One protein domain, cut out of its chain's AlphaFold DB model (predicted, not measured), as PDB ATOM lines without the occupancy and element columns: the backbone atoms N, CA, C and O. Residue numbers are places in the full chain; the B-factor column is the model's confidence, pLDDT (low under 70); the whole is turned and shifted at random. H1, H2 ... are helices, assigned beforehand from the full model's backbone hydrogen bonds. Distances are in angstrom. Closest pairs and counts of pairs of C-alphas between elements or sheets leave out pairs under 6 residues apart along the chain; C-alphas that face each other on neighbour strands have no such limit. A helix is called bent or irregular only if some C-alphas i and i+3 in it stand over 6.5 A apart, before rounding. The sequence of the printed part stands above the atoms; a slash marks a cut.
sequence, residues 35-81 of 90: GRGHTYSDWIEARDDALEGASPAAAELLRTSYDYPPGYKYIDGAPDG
ATOM      1  N   GLY A  35     -38.537  45.045  -6.249       71.69
ATOM      2  CA  GLY A  35     -39.533  45.592  -7.171       71.69
ATOM      3  C   GLY A  35     -40.978  45.394  -6.708       71.69
ATOM      4  O   GLY A  35     -41.876  46.046  -7.248       71.69
ATOM      5  N   ARG A  36     -41.221  44.522  -5.720       67.12
ATOM      6  CA  ARG A  36     -42.552  44.194  -5.199       67.12
ATOM      7  C   ARG A  36     -42.829  44.997  -3.928       67.12
ATOM      8  O   ARG A  36     -42.345  44.660  -2.857       67.12
ATOM      9  N   GLY A  37     -43.650  46.040  -4.053       61.59
ATOM     10  CA  GLY A  37     -43.857  47.023  -2.983       61.59
ATOM     11  C   GLY A  37     -42.820  48.134  -3.120       61.59
ATOM     12  O   GLY A  37     -41.643  47.948  -2.845       61.59
ATOM     13  N   HIS A  38     -43.244  49.278  -3.651       74.75
ATOM     14  CA  HIS A  38     -42.313  50.319  -4.090       74.75
ATOM     15  C   HIS A  38     -41.739  51.152  -2.941       74.75
ATOM     16  O   HIS A  38     -40.887  51.991  -3.202       74.75
ATOM     17  N   THR A  39     -42.191  50.982  -1.694       91.12
ATOM     18  CA  THR A  39     -41.767  51.838  -0.577       91.12
ATOM     19  C   THR A  39     -40.877  51.110   0.423       91.12
ATOM     20  O   THR A  39     -41.005  49.910   0.653       91.12
ATOM     21  N   TYR A  40     -40.002  51.862   1.092       91.50
ATOM     22  CA  TYR A  40     -39.163  51.324   2.161       91.50
ATOM     23  C   TYR A  40     -39.971  50.771   3.346       91.50
ATOM     24  O   TYR A  40     -39.509  49.860   4.023       91.50
ATOM     25  N   SER A  41     -41.187  51.268   3.605       91.56
ATOM     26  CA  SER A  41     -42.060  50.666   4.622       91.56
ATOM     27  C   SER A  41     -42.544  49.278   4.216       91.56
ATOM     28  O   SER A  41     -42.468  48.369   5.037       91.56
ATOM     29  N   ASP A  42     -42.955  49.103   2.954       90.19
ATOM     30  CA  ASP A  42     -43.382  47.795   2.432       90.19
ATOM     31  C   ASP A  42     -42.207  46.808   2.452       90.19
ATOM     32  O   ASP A  42     -42.361  45.638   2.794       90.19
ATOM     33  N   TRP A  43     -41.002  47.304   2.148       91.25
ATOM     34  CA  TRP A  43     -39.765  46.535   2.235       91.25
ATOM     35  C   TRP A  43     -39.490  46.002   3.647       91.25
ATOM     36  O   TRP A  43     -39.134  44.836   3.821       91.25
ATOM     37  N   ILE A  44     -39.655  46.849   4.667       92.50
ATOM     38  CA  ILE A  44     -39.442  46.471   6.068       92.50
ATOM     39  C   ILE A  44     -40.509  45.483   6.545       92.50
ATOM     40  O   ILE A  44     -40.163  44.529   7.236       92.50
ATOM     41  N   GLU A  45     -41.768  45.672   6.152       91.81
ATOM     42  CA  GLU A  45     -42.852  44.737   6.470       91.81
ATOM     43  C   GLU A  45     -42.581  43.354   5.860       91.81
ATOM     44  O   GLU A  45     -42.555  42.359   6.582       91.81
ATOM     45  N   ALA A  46     -42.231  43.291   4.569       91.12
ATOM     46  CA  ALA A  46     -41.879  42.037   3.898       91.12
ATOM     47  C   ALA A  46     -40.664  41.336   4.534       91.12
ATOM     48  O   ALA A  46     -40.642  40.108   4.663       91.12
ATOM     49  N   ARG A  47     -39.656  42.111   4.962       93.50
ATOM     50  CA  ARG A  47     -38.509  41.588   5.716       93.50
ATOM     51  C   ARG A  47     -38.959  40.949   7.020       93.50
ATOM     52  O   ARG A  47     -38.549  39.827   7.310       93.50
ATOM     53  N   ASP A  48     -39.723  41.675   7.824       95.12
ATOM     54  CA  ASP A  48     -40.083  41.242   9.170       95.12
ATOM     55  C   ASP A  48     -40.981  39.993   9.121       95.12
ATOM     56  O   ASP A  48     -40.697  39.030   9.837       95.12
ATOM     57  N   ASP A  49     -41.933  39.936   8.184       93.69
ATOM     58  CA  ASP A  49     -42.765  38.753   7.920       93.69
ATOM     59  C   ASP A  49     -41.921  37.534   7.506       93.69
ATOM     60  O   ASP A  49     -42.086  36.425   8.028       93.69
ATOM     61  N   ALA A  50     -40.966  37.724   6.586       94.25
ATOM     62  CA  ALA A  50     -40.077  36.650   6.148       94.25
ATOM     63  C   ALA A  50     -39.198  36.131   7.297       94.25
ATOM     64  O   ALA A  50     -38.975  34.924   7.416       94.25
ATOM     65  N   LEU A  51     -38.698  37.023   8.157       96.56
ATOM     66  CA  LEU A  51     -37.866  36.651   9.302       96.56
ATOM     67  C   LEU A  51     -38.655  35.960  10.420       96.56
ATOM     68  O   LEU A  51     -38.070  35.133  11.119       96.56
ATOM     69  N   GLU A  52     -39.939  36.277  10.597       97.06
ATOM     70  CA  GLU A  52     -40.809  35.610  11.572       97.06
ATOM     71  C   GLU A  52     -41.108  34.159  11.171       97.06
ATOM     72  O   GLU A  52     -41.062  33.263  12.017       97.06
ATOM     73  N   GLY A  53     -41.373  33.911   9.884       95.19
ATOM     74  CA  GLY A  53     -41.666  32.567   9.374       95.19
ATOM     75  C   GLY A  53     -40.436  31.665   9.232       95.19
ATOM     76  O   GLY A  53     -40.542  30.439   9.312       95.19
ATOM     77  N   ALA A  54     -39.256  32.254   9.029       97.25
ATOM     78  CA  ALA A  54     -38.061  31.516   8.649       97.25
ATOM     79  C   ALA A  54     -37.440  30.684   9.781       97.25
ATOM     80  O   ALA A  54     -37.323  31.090  10.939       97.25
ATOM     81  N   SER A  55     -36.898  29.522   9.402       97.00
ATOM     82  CA  SER A  55     -35.975  28.779  10.267       97.00
ATOM     83  C   SER A  55     -34.738  29.628  10.617       97.00
ATOM     84  O   SER A  55     -34.354  30.488   9.822       97.00
ATOM     85  N   PRO A  56     -34.030  29.366  11.736       96.94
ATOM     86  CA  PRO A  56     -32.869  30.170  12.129       96.94
ATOM     87  C   PRO A  56     -31.789  30.309  11.045       96.94
ATOM     88  O   PRO A  56     -31.248  31.396  10.863       96.94
ATOM     89  N   ALA A  57     -31.510  29.231  10.302       95.81
ATOM     90  CA  ALA A  57     -30.526  29.244   9.221       95.81
ATOM     91  C   ALA A  57     -31.001  30.070   8.012       95.81
ATOM     92  O   ALA A  57     -30.227  30.833   7.440       95.81
ATOM     93  N   ALA A  58     -32.282  29.963   7.645       96.38
ATOM     94  CA  ALA A  58     -32.856  30.779   6.576       96.38
ATOM     95  C   ALA A  58     -32.924  32.261   6.978       96.38
ATOM     96  O   ALA A  58     -32.565  33.125   6.185       96.38
ATOM     97  N   ALA A  59     -33.294  32.561   8.226       97.12
ATOM     98  CA  ALA A  59     -33.350  33.920   8.756       97.12
ATOM     99  C   ALA A  59     -31.981  34.622   8.731       97.12
ATOM    100  O   ALA A  59     -31.917  35.833   8.543       97.12
ATOM    101  N   GLU A  60     -30.874  33.899   8.932       95.50
ATOM    102  CA  GLU A  60     -29.527  34.468   8.791       95.50
ATOM    103  C   GLU A  60     -29.265  34.947   7.357       95.50
ATOM    104  O   GLU A  60     -28.903  36.108   7.162       95.50
ATOM    105  N   LEU A  61     -29.539  34.100   6.361       94.88
ATOM    106  CA  LEU A  61     -29.392  34.457   4.947       94.88
ATOM    107  C   LEU A  61     -30.355  35.578   4.522       94.88
ATOM    108  O   LEU A  61     -29.970  36.479   3.773       94.88
ATOM    109  N   LEU A  62     -31.600  35.540   5.005       95.50
ATOM    110  CA  LEU A  62     -32.603  36.559   4.706       95.50
ATOM    111  C   LEU A  62     -32.172  37.934   5.217       95.50
ATOM    112  O   LEU A  62     -32.279  38.891   4.461       95.50
ATOM    113  N   ARG A  63     -31.618  38.050   6.434       93.69
ATOM    114  CA  ARG A  63     -31.121  39.342   6.950       93.69
ATOM    115  C   ARG A  63     -30.113  39.979   5.998       93.69
ATOM    116  O   ARG A  63     -30.325  41.108   5.576       93.69
ATOM    117  N   THR A  64     -29.090  39.229   5.589       91.19
ATOM    118  CA  THR A  64     -28.091  39.720   4.626       91.19
ATOM    119  C   THR A  64     -28.729  40.111   3.293       91.19
ATOM    120  O   THR A  64     -28.408  41.156   2.736       91.19
ATOM    121  N   SER A  65     -29.685  39.319   2.805       92.69
ATOM    122  CA  SER A  65     -30.378  39.603   1.540       92.69
ATOM    123  C   SER A  65     -31.247  40.866   1.610       92.69
ATOM    124  O   SER A  65     -31.364  41.582   0.619       92.69
ATOM    125  N   TYR A  66     -31.847  41.151   2.769       91.81
ATOM    126  CA  TYR A  66     -32.682  42.333   2.994       91.81
ATOM    127  C   TYR A  66     -31.880  43.608   3.304       91.81
ATOM    128  O   TYR A  66     -32.377  44.711   3.053       91.81
ATOM    129  N   ASP A  67     -30.659  43.473   3.830       90.75
ATOM    130  CA  ASP A  67     -29.752  44.594   4.111       90.75
ATOM    131  C   ASP A  67     -29.159  45.197   2.827       90.75
ATOM    132  O   ASP A  67     -28.996  46.419   2.755       90.75
ATOM    133  N   TYR A  68     -28.893  44.363   1.810       89.12
ATOM    134  CA  TYR A  68     -28.386  44.778   0.496       89.12
ATOM    135  C   TYR A  68     -29.081  44.031  -0.657       89.12
ATOM    136  O   TYR A  68     -28.490  43.160  -1.304       89.12
ATOM    137  N   PRO A  69     -30.357  44.340  -0.951       88.88
ATOM    138  CA  PRO A  69     -31.091  43.595  -1.956       88.88
ATOM    139  C   PRO A  69     -30.664  43.974  -3.378       88.88
ATOM    140  O   PRO A  69     -30.451  45.156  -3.691       88.88
ATOM    141  N   PRO A  70     -30.622  43.005  -4.307       84.00
ATOM    142  CA  PRO A  70     -30.532  43.333  -5.718       84.00
ATOM    143  C   PRO A  70     -31.728  44.209  -6.107       84.00
ATOM    144  O   PRO A  70     -32.873  43.910  -5.785       84.00
ATOM    145  N   GLY A  71     -31.461  45.314  -6.808       87.00
ATOM    146  CA  GLY A  71     -32.515  46.246  -7.206       87.00
ATOM    147  C   GLY A  71     -32.952  47.239  -6.123       87.00
ATOM    148  O   GLY A  71     -33.935  47.928  -6.358       87.00
ATOM    149  N   TYR A  72     -32.207  47.394  -5.017       87.56
ATOM    150  CA  TYR A  72     -32.489  48.365  -3.939       87.56
ATOM    151  C   TYR A  72     -32.876  49.777  -4.417       87.56
ATOM    152  O   TYR A  72     -33.667  50.463  -3.783       87.56
ATOM    153  N   LYS A  73     -32.344  50.208  -5.566       87.81
ATOM    154  CA  LYS A  73     -32.652  51.491  -6.221       87.81
ATOM    155  C   LYS A  73     -34.124  51.673  -6.625       87.81
ATOM    156  O   LYS A  73     -34.481  52.766  -7.050       87.81
ATOM    157  N   TYR A  74     -34.925  50.610  -6.598       87.12
ATOM    158  CA  TYR A  74     -36.359  50.630  -6.897       87.12
ATOM    159  C   TYR A  74     -37.233  50.746  -5.639       87.12
ATOM    160  O   TYR A  74     -38.454  50.777  -5.764       87.12
ATOM    161  N   ILE A  75     -36.615  50.827  -4.455       90.00
ATOM    162  CA  ILE A  75     -37.300  51.043  -3.180       90.00
ATOM    163  C   ILE A  75     -37.257  52.537  -2.854       90.00
ATOM    164  O   ILE A  75     -36.210  53.103  -2.528       90.00
ATOM    165  N   ASP A  76     -38.414  53.180  -2.934       91.19
ATOM    166  CA  ASP A  76     -38.589  54.601  -2.683       91.19
ATOM    167  C   ASP A  76     -38.637  54.912  -1.182       91.19
ATOM    168  O   ASP A  76     -39.228  54.193  -0.372       91.19
ATOM    169  N   GLY A  77     -38.056  56.052  -0.803       92.00
ATOM    170  CA  GLY A  77     -38.112  56.554   0.572       92.00
ATOM    171  C   GLY A  77     -37.193  55.828   1.555       92.00
ATOM    172  O   GLY A  77     -37.379  55.966   2.765       92.00
ATOM    173  N   ALA A  78     -36.208  55.075   1.059       89.31
ATOM    174  CA  ALA A  78     -35.161  54.519   1.902       89.31
ATOM    175  C   ALA A  78     -34.338  55.636   2.582       89.31
ATOM    176  O   ALA A  78     -34.120  56.694   1.981       89.31
ATOM    177  N   PRO A  79     -33.895  55.435   3.836       90.50
ATOM    178  CA  PRO A  79     -33.091  56.416   4.551       90.50
ATOM    179  C   PRO A  79     -31.685  56.546   3.951       90.50
ATOM    180  O   PRO A  79     -31.148  55.603   3.368       90.50
ATOM    181  N   ASP A  80     -31.056  57.705   4.160       87.94
ATOM    182  CA  ASP A  80     -29.659  57.922   3.778       87.94
ATOM    183  C   ASP A  80     -28.743  56.863   4.418       87.94
ATOM    184  O   ASP A  80     -28.841  56.576   5.615       87.94
ATOM    185  N   GLY A  81     -27.826  56.304   3.624       84.31
ATOM    186  CA  GLY A  81     -26.909  55.246   4.065       84.31
ATOM    187  C   GLY A  81     -27.468  53.823   3.962       84.31
ATOM    188  O   GLY A  81     -26.789  52.890   4.380       84.31
TER     189      GLY A  81
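What this domain is: This is residues 35 to 81 of the 90 residues of an uncharacterized protein of Mycobacterium sp. (strain KMS) (UniProt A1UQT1). A helical hairpin: H1, the longest helix, and H2 run side by side in opposite ways, joined by a tight turn at one end. The stretches with no named element, residues 35 to 39 and 68 to 81, gather at the other end of the hairpin, where H1 begins and H2 ends. The printed part has 47 residues with two named helices, H1 then H2, and no named strand; the class is all helix. The whole is compact, with a radius of gyration of the C-alphas of 10.8 A, yet elongated in outline, spanning 29 by 17 by 16 A.

How they stand to each other: H1, residues 40 to 53, and H2, residues 56 to 67, form a helical hairpin. They touch, with 8 pairs of C-alphas within 8 A, and H1 does so with residues 47 to 51 alone. The closest C-alphas of the two helices are those of Leu 51 and Ala 59, 5.3 A apart. Their lines stand at a shallow tilt of 9 degrees, opposite ways, and their centres are 11.4 A apart. In H1 every O i to N i+4 pair is within hydrogen-bond range; in H2 7 of 8 are.

Where its parts are: H1 has 14 residues and measures 20.3 A from C-alpha 40 at (-39.163, 51.324, 2.161) to C-alpha 53 at (-41.666, 32.567, 9.374). H2 has 12 residues and measures 16.8 A from its first to its last C-alpha, ending with C-alpha 67 at (-29.752, 44.594, 4.111). Neither helix is bent or irregular.

The domain as a whole: The two C-alphas farthest apart are those of Ser 55 and Asp 80, at 30.5 A. The C-alphas of Gly 35 and Gly 81, the first and last printed, are 19.5 A apart. The printed part has no cut, and the link from H1 to H2, two residues, is tight. Residues 68 to 81 are a long stretch with no named element, their C-alphas 7 to 16 A from the mean of all C-alphas. The mean pLDDT of the printed part is 90.1, and residues 36 to 37 are under 70.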